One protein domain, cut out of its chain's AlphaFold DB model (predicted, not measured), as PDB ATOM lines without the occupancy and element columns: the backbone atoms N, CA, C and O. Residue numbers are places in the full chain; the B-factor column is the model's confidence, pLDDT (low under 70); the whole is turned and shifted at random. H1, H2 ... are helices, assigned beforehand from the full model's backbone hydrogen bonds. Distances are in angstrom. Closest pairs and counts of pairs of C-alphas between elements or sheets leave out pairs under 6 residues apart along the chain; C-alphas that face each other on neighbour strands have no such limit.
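What this domain is: This is residues 170 to 228 of the 651 residues of an uncharacterized protein of Folsomia candida (UniProt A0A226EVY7). A small compact head, built of a folded-back loop at residues 170 to 182, the short helix H1 and residues 204 to 212 of H2, has one long arm: residues 213 to 228 of H2 stick out from it. The printed part has 59 residues with two named helices, H1 then H2, and no named strand; its class is all helix. It is loose, with a radius of gyration of the C-alphas of 14.3 A, and spans 46 by 24 by 13 A.

How they stand to each other: Residues 171 to 172 pair with residues 179 to 180, antiparallel. H1, residues 183 to 193, and H2, residues 204 to 228, are close but not clearly touching; their closest C-alphas, of Ile 183 and Ala 209, are 7.3 A apart. They run opposite ways at a shallow tilt of 20 degrees. In H2 every O i to N i+4 pair is within hydrogen-bond range, in H1 6 of 7.

Where its parts are: H1 begins at C-alpha 183 (-41.914, 5.124, -0.915) and measures 15.3 A from first to last C-alpha. H2 measures 35.7 A and ends at C-alpha 228 (-30.951, -23.682, 6.990).

The domain as a whole: The two C-alphas farthest apart, of Leu 193 and Gln 228, are 46.1 A apart. The printed part has no cut, and the link from H1 to H2 is short. Residues 199 to 201 have pLDDT under 70.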
ATOM      1  N   HIS A 170     -44.716   7.293   6.960       83.25
ATOM      2  CA  HIS A 170     -44.856   8.285   5.892       83.25
ATOM      3  C   HIS A 170     -43.486   8.573   5.292       83.25
ATOM      4  O   HIS A 170     -42.604   9.096   5.963       83.25
ATOM      5  N   PHE A 171     -43.333   8.288   4.005       91.75
ATOM      6  CA  PHE A 171     -42.181   8.742   3.240       91.75
ATOM      7  C   PHE A 171     -42.429  10.203   2.879       91.75
ATOM      8  O   PHE A 171     -43.308  10.502   2.074       91.75
ATOM      9  N   VAL A 172     -41.730  11.111   3.550       93.44
ATOM     10  CA  VAL A 172     -41.824  12.553   3.309       93.44
ATOM     11  C   VAL A 172     -40.882  12.911   2.163       93.44
ATOM     12  O   VAL A 172     -39.703  12.572   2.218       93.44
ATOM     13  N   CYS A 173     -41.380  13.587   1.124       96.00
ATOM     14  CA  CYS A 173     -40.504  14.085   0.062       96.00
ATOM     15  C   CYS A 173     -39.661  15.253   0.603       96.00
ATOM     16  O   CYS A 173     -40.248  16.226   1.079       96.00
ATOM     17  N   PRO A 174     -38.319  15.209   0.529       93.88
ATOM     18  CA  PRO A 174     -37.443  16.226   1.109       93.88
ATOM     19  C   PRO A 174     -37.640  17.605   0.471       93.88
ATOM     20  O   PRO A 174     -37.506  18.616   1.150       93.88
ATOM     21  N   THR A 175     -37.998  17.665  -0.815       94.81
ATOM     22  CA  THR A 175     -38.065  18.922  -1.576       94.81
ATOM     23  C   THR A 175     -39.323  19.754  -1.297       94.81
ATOM     24  O   THR A 175     -39.320  20.956  -1.540       94.81
ATOM     25  N   CYS A 176     -40.413  19.147  -0.808       96.00
ATOM     26  CA  CYS A 176     -41.662  19.865  -0.497       96.00
ATOM     27  C   CYS A 176     -42.361  19.425   0.800       96.00
ATOM     28  O   CYS A 176     -43.491  19.837   1.062       96.00
ATOM     29  N   LEU A 177     -41.721  18.555   1.583       93.50
ATOM     30  CA  LEU A 177     -42.198  18.001   2.855       93.50
ATOM     31  C   LEU A 177     -43.576  17.314   2.796       93.50
ATOM     32  O   LEU A 177     -44.239  17.117   3.816       93.50
ATOM     33  N   LYS A 178     -44.015  16.881   1.606       93.06
ATOM     34  CA  LYS A 178     -45.296  16.188   1.429       93.06
ATOM     35  C   LYS A 178     -45.198  14.711   1.855       93.06
ATOM     36  O   LYS A 178     -44.319  14.011   1.351       93.06
ATOM     37  N   PRO A 179     -46.093  14.205   2.728       91.50
ATOM     38  CA  PRO A 179     -46.066  12.813   3.180       91.50
ATOM     39  C   PRO A 179     -46.733  11.842   2.191       91.50
ATOM     40  O   PRO A 179     -47.826  12.096   1.678       91.50
ATOM     41  N   PHE A 180     -46.113  10.677   1.987       94.50
ATOM     42  CA  PHE A 180     -46.602   9.593   1.131       94.50
ATOM     43  C   PHE A 180     -46.703   8.260   1.882       94.50
ATOM     44  O   PHE A 180     -45.794   7.851   2.595       94.50
ATOM     45  N   ILE A 181     -47.801   7.531   1.654       89.38
ATOM     46  CA  ILE A 181     -48.100   6.226   2.287       89.38
ATOM     47  C   ILE A 181     -47.137   5.114   1.814       89.38
ATOM     48  O   ILE A 181     -47.015   4.070   2.447       89.38
ATOM     49  N   GLN A 182     -46.483   5.302   0.665       92.12
ATOM     50  CA  GLN A 182     -45.532   4.351   0.090       92.12
ATOM     51  C   GLN A 182     -44.355   5.101  -0.528       92.12
ATOM     52  O   GLN A 182     -44.552   6.102  -1.220       92.12
ATOM     53  N   ILE A 183     -43.148   4.558  -0.358       93.12
ATOM     54  CA  ILE A 183     -41.914   5.124  -0.915       93.12
ATOM     55  C   ILE A 183     -41.978   5.261  -2.446       93.12
ATOM     56  O   ILE A 183     -41.560   6.267  -3.007       93.12
ATOM     57  N   SER A 184     -42.623   4.304  -3.121       93.00
ATOM     58  CA  SER A 184     -42.908   4.317  -4.564       93.00
ATOM     59  C   SER A 184     -43.688   5.554  -5.022       93.00
ATOM     60  O   SER A 184     -43.458   6.049  -6.125       93.00
ATOM     61  N   TYR A 185     -44.595   6.072  -4.188       95.62
ATOM     62  CA  TYR A 185     -45.337   7.298  -4.473       95.62
ATOM     63  C   TYR A 185     -44.519   8.554  -4.168       95.62
ATOM     64  O   TYR A 185     -44.689   9.533  -4.889       95.62
ATOM     65  N   CYS A 186     -43.599   8.507  -3.197       95.94
ATOM     66  CA  CYS A 186     -42.635   9.582  -2.947       95.94
ATOM     67  C   CYS A 186     -41.718   9.791  -4.166       95.94
ATOM     68  O   CYS A 186     -41.717  10.874  -4.743       95.94
ATOM     69  N   PHE A 187     -41.067   8.733  -4.674       94.25
ATOM     70  CA  PHE A 187     -40.281   8.807  -5.920       94.25
ATOM     71  C   PHE A 187     -41.095   9.282  -7.118       94.25
ATOM     72  O   PHE A 187     -40.678  10.173  -7.853       94.25
ATOM     73  N   ALA A 188     -42.266   8.678  -7.343       95.19
ATOM     74  CA  ALA A 188     -43.105   9.024  -8.486       95.19
ATOM     75  C   ALA A 188     -43.663  10.456  -8.405       95.19
ATOM     76  O   ALA A 188     -44.161  10.963  -9.409       95.19
ATOM     77  N   HIS A 189     -43.605  11.090  -7.235       96.12
ATOM     78  CA  HIS A 189     -43.870  12.504  -7.033       96.12
ATOM     79  C   HIS A 189     -42.610  13.348  -7.297       96.12
ATOM     80  O   HIS A 189     -42.667  14.253  -8.125       96.12
ATOM     81  N   GLU A 190     -41.475  13.012  -6.685       95.12
ATOM     82  CA  GLU A 190     -40.218  13.773  -6.763       95.12
ATOM     83  C   GLU A 190     -39.660  13.845  -8.194       95.12
ATOM     84  O   GLU A 190     -39.387  14.927  -8.710       95.12
ATOM     85  N   ILE A 191     -39.656  12.718  -8.912       95.56
ATOM     86  CA  ILE A 191     -39.270  12.641 -10.333       95.56
ATOM     87  C   ILE A 191     -40.204  13.482 -11.230       95.56
ATOM     88  O   ILE A 191     -39.806  13.914 -12.307       95.56
ATOM     89  N   ARG A 192     -41.463  13.716 -10.822       96.31
ATOM     90  CA  ARG A 192     -42.484  14.392 -11.652       96.31
ATOM     91  C   ARG A 192     -42.723  15.863 -11.327       96.31
ATOM     92  O   ARG A 192     -43.267  16.554 -12.182       96.31
ATOM     93  N   LEU A 193     -42.431  16.303 -10.104       97.06
ATOM     94  CA  LEU A 193     -42.710  17.665  -9.626       97.06
ATOM     95  C   LEU A 193     -41.469  18.397  -9.107       97.06
ATOM     96  O   LEU A 193     -41.509  19.616  -8.980       97.06
ATOM     97  N   HIS A 194     -40.370  17.680  -8.871       94.81
ATOM     98  CA  HIS A 194     -39.066  18.246  -8.515       94.81
ATOM     99  C   HIS A 194     -37.989  17.914  -9.560       94.81
ATOM    100  O   HIS A 194     -36.810  18.142  -9.318       94.81
ATOM    101  N   ASN A 195     -38.403  17.401 -10.731       92.94
ATOM    102  CA  ASN A 195     -37.556  17.038 -11.873       92.94
ATOM    103  C   ASN A 195     -36.318  16.207 -11.491       92.94
ATOM    104  O   ASN A 195     -35.262  16.370 -12.095       92.94
ATOM    105  N   LEU A 196     -36.439  15.327 -10.485       86.75
ATOM    106  CA  LEU A 196     -35.292  14.591  -9.963       86.75
ATOM    107  C   LEU A 196     -34.621  13.745 -11.052       86.75
ATOM    108  O   LEU A 196     -35.178  12.742 -11.514       86.75
ATOM    109  N   GLU A 197     -33.393  14.120 -11.402       83.19
ATOM    110  CA  GLU A 197     -32.539  13.326 -12.270       83.19
ATOM    111  C   GLU A 197     -32.105  12.047 -11.548       83.19
ATOM    112  O   GLU A 197     -31.452  12.072 -10.505       83.19
ATOM    113  N   LEU A 198     -32.457  10.902 -12.134       75.50
ATOM    114  CA  LEU A 198     -32.265   9.563 -11.561       75.50
ATOM    115  C   LEU A 198     -30.793   9.129 -11.402       75.50
ATOM    116  O   LEU A 198     -30.541   8.018 -10.938       75.50
ATOM    117  N   ASN A 199     -29.843   9.981 -11.788       69.12
ATOM    118  CA  ASN A 199     -28.419   9.663 -11.875       69.12
ATOM    119  C   ASN A 199     -27.614  10.094 -10.635       69.12
ATOM    120  O   ASN A 199     -26.459   9.696 -10.507       69.12
ATOM    121  N   SER A 200     -28.181  10.898  -9.724       66.19
ATOM    122  CA  SER A 200     -27.447  11.367  -8.541       66.19
ATOM    123  C   SER A 200     -27.559  10.400  -7.358       66.19
ATOM    124  O   SER A 200     -28.614  10.272  -6.733       66.19
ATOM    125  N   LEU A 201     -26.426   9.794  -6.987       64.44
ATOM    126  CA  LEU A 201     -26.257   9.040  -5.736       64.44
ATOM    127  C   LEU A 201     -26.455   9.905  -4.475       64.44
ATOM    128  O   LEU A 201     -26.673   9.359  -3.399       64.44
ATOM    129  N   GLN A 202     -26.419  11.236  -4.604       75.88
ATOM    130  CA  GLN A 202     -26.601  12.181  -3.498       75.88
ATOM    131  C   GLN A 202     -28.082  12.443  -3.161       75.88
ATOM    132  O   GLN A 202     -28.365  13.169  -2.211       75.88
ATOM    133  N   ASN A 203     -29.049  11.895  -3.913       79.38
ATOM    134  CA  ASN A 203     -30.461  12.100  -3.583       79.38
ATOM    135  C   ASN A 203     -30.853  11.328  -2.301       79.38
ATOM    136  O   ASN A 203     -30.775  10.094  -2.286       79.38
ATOM    137  N   PRO A 204     -31.353  12.004  -1.247       76.50
ATOM    138  CA  PRO A 204     -31.612  11.361   0.040       76.50
ATOM    139  C   PRO A 204     -32.776  10.354   0.014       76.50
ATOM    140  O   PRO A 204     -32.803   9.445   0.842       76.50
ATOM    141  N   VAL A 205     -33.712  10.434  -0.943       76.00
ATOM    142  CA  VAL A 205     -34.778   9.421  -1.083       76.00
ATOM    143  C   VAL A 205     -34.267   8.179  -1.810       76.00
ATOM    144  O   VAL A 205     -34.609   7.064  -1.417       76.00
ATOM    145  N   LEU A 206     -33.398   8.338  -2.815       80.94
ATOM    146  CA  LEU A 206     -32.680   7.232  -3.455       80.94
ATOM    147  C   LEU A 206     -31.794   6.493  -2.446       80.94
ATOM    148  O   LEU A 206     -31.831   5.262  -2.399       80.94
ATOM    149  N   PHE A 207     -31.092   7.240  -1.590       83.44
ATOM    150  CA  PHE A 207     -30.359   6.703  -0.446       83.44
ATOM    151  C   PHE A 207     -31.276   5.909   0.498       83.44
ATOM    152  O   PHE A 207     -31.054   4.716   0.700       83.44
ATOM    153  N   GLU A 208     -32.362   6.508   1.002       78.69
ATOM    154  CA  GLU A 208     -33.257   5.843   1.962       78.69
ATOM    155  C   GLU A 208     -33.978   4.618   1.369       78.69
ATOM    156  O   GLU A 208     -34.232   3.630   2.058       78.69
ATOM    157  N   ALA A 209     -34.249   4.616   0.064       78.81
ATOM    158  CA  ALA A 209     -34.799   3.454  -0.626       78.81
ATOM    159  C   ALA A 209     -33.792   2.323  -0.801       78.81
ATOM    160  O   ALA A 209     -34.168   1.153  -0.709       78.81
ATOM    161  N   ASN A 210     -32.527   2.651  -1.058       83.19
ATOM    162  CA  ASN A 210     -31.458   1.665  -1.108       83.19
ATOM    163  C   ASN A 210     -31.172   1.115   0.298       83.19
ATOM    164  O   ASN A 210     -31.064  -0.102   0.438       83.19
ATOM    165  N   ARG A 211     -31.226   1.950   1.346       84.06
ATOM    166  CA  ARG A 211     -31.182   1.519   2.754       84.06
ATOM    167  C   ARG A 211     -32.345   0.585   3.111       84.06
ATOM    168  O   ARG A 211     -32.123  -0.490   3.658       84.06
ATOM    169  N   TYR A 212     -33.574   0.919   2.712       80.69
ATOM    170  CA  TYR A 212     -34.745   0.049   2.901       80.69
ATOM    171  C   TYR A 212     -34.645  -1.273   2.116       80.69
ATOM    172  O   TYR A 212     -35.091  -2.317   2.597       80.69
ATOM    173  N   ARG A 213     -34.056  -1.263   0.911       82.25
ATOM    174  CA  ARG A 213     -33.780  -2.483   0.128       82.25
ATOM    175  C   ARG A 213     -32.725  -3.361   0.801       82.25
ATOM    176  O   ARG A 213     -32.957  -4.561   0.890       82.25
ATOM    177  N   ALA A 214     -31.630  -2.777   1.290       86.06
ATOM    178  CA  ALA A 214     -30.579  -3.485   2.019       86.06
ATOM    179  C   ALA A 214     -31.143  -4.151   3.284       86.06
ATOM    180  O   ALA A 214     -31.123  -5.373   3.377       86.06
ATOM    181  N   MET A 215     -31.806  -3.384   4.156       86.81
ATOM    182  CA  MET A 215     -32.446  -3.900   5.376       86.81
ATOM    183  C   MET A 215     -33.479  -5.009   5.088       86.81
ATOM    184  O   MET A 215     -33.648  -5.945   5.870       86.81
ATOM    185  N   LYS A 216     -34.181  -4.941   3.945       88.62
ATOM    186  CA  LYS A 216     -35.087  -6.014   3.508       88.62
ATOM    187  C   LYS A 216     -34.328  -7.277   3.075       88.62
ATOM    188  O   LYS A 216     -34.768  -8.368   3.428       88.62
ATOM    189  N   LEU A 217     -33.237  -7.141   2.322       91.75
ATOM    190  CA  LEU A 217     -32.405  -8.267   1.880       91.75
ATOM    191  C   LEU A 217     -31.693  -8.938   3.061       91.75
ATOM    192  O   LEU A 217     -31.709 -10.160   3.152       91.75
ATOM    193  N   GLU A 218     -31.157  -8.157   4.000       94.12
ATOM    194  CA  GLU A 218     -30.595  -8.641   5.267       94.12
ATOM    195  C   GLU A 218     -31.623  -9.463   6.053       94.12
ATOM    196  O   GLU A 218     -31.327 -10.570   6.499       94.12
ATOM    197  N   TRP A 219     -32.860  -8.965   6.170       92.50
ATOM    198  CA  TRP A 219     -33.939  -9.690   6.840       92.50
ATOM    199  C   TRP A 219     -34.321 -10.992   6.117       92.50
ATOM    200  O   TRP A 219     -34.547 -12.007   6.776       92.50
ATOM    201  N   GLU A 220     -34.376 -10.993   4.781       93.25
ATOM    202  CA  GLU A 220     -34.665 -12.197   3.986       93.25
ATOM    203  C   GLU A 220     -33.543 -13.242   4.106       93.25
ATOM    204  O   GLU A 220     -33.835 -14.415   4.342       93.25
ATOM    205  N   LEU A 221     -32.278 -12.814   4.065       96.25
ATOM    206  CA  LEU A 221     -31.095 -13.656   4.271       96.25
ATOM    207  C   LEU A 221     -31.015 -14.208   5.707       96.25
ATOM    208  O   LEU A 221     -30.616 -15.353   5.917       96.25
ATOM    209  N   GLU A 222     -31.457 -13.443   6.708       95.56
ATOM    210  CA  GLU A 222     -31.565 -13.924   8.089       95.56
ATOM    211  C   GLU A 222     -32.714 -14.931   8.270       95.56
ATOM    212  O   GLU A 222     -32.569 -15.905   9.011       95.56
ATOM    213  N   GLN A 223     -33.837 -14.783   7.551       92.25
ATOM    214  CA  GLN A 223     -34.852 -15.847   7.507       92.25
ATOM    215  C   GLN A 223     -34.328 -17.113   6.811       92.25
ATOM    216  O   GLN A 223     -34.701 -18.216   7.217       92.25
ATOM    217  N   GLU A 224     -33.456 -16.983   5.807       95.44
ATOM    218  CA  GLU A 224     -32.835 -18.138   5.155       95.44
ATOM    219  C   GLU A 224     -31.860 -18.875   6.085       95.44
ATOM    220  O   GLU A 224     -31.998 -20.086   6.246       95.44
ATOM    221  N   LYS A 225     -30.951 -18.171   6.776       96.19
ATOM    222  CA  LYS A 225     -30.063 -18.775   7.793       96.19
ATOM    223  C   LYS A 225     -30.839 -19.572   8.844       96.19
ATOM    224  O   LYS A 225     -30.452 -20.691   9.171       96.19
ATOM    225  N   ILE A 226     -31.949 -19.023   9.348       93.62
ATOM    226  CA  ILE A 226     -32.820 -19.716  10.311       93.62
ATOM    227  C   ILE A 226     -33.395 -20.999   9.689       93.62
ATOM    228  O   ILE A 226     -33.344 -22.057  10.313       93.62
ATOM    229  N   ALA A 227     -33.881 -20.943   8.444       93.31
ATOM    230  CA  ALA A 227     -34.406 -22.117   7.745       93.31
ATOM    231  C   ALA A 227     -33.328 -23.182   7.453       93.31
ATOM    232  O   ALA A 227     -33.617 -24.377   7.527       93.31
ATOM    233  N   GLN A 228     -32.090 -22.774   7.160       93.75
ATOM    234  CA  GLN A 228     -30.951 -23.682   6.990       93.75
ATOM    235  C   GLN A 228     -30.559 -24.341   8.327       93.75
ATOM    236  O   GLN A 228     -30.374 -25.559   8.376       93.75
TER     237      GLN A 228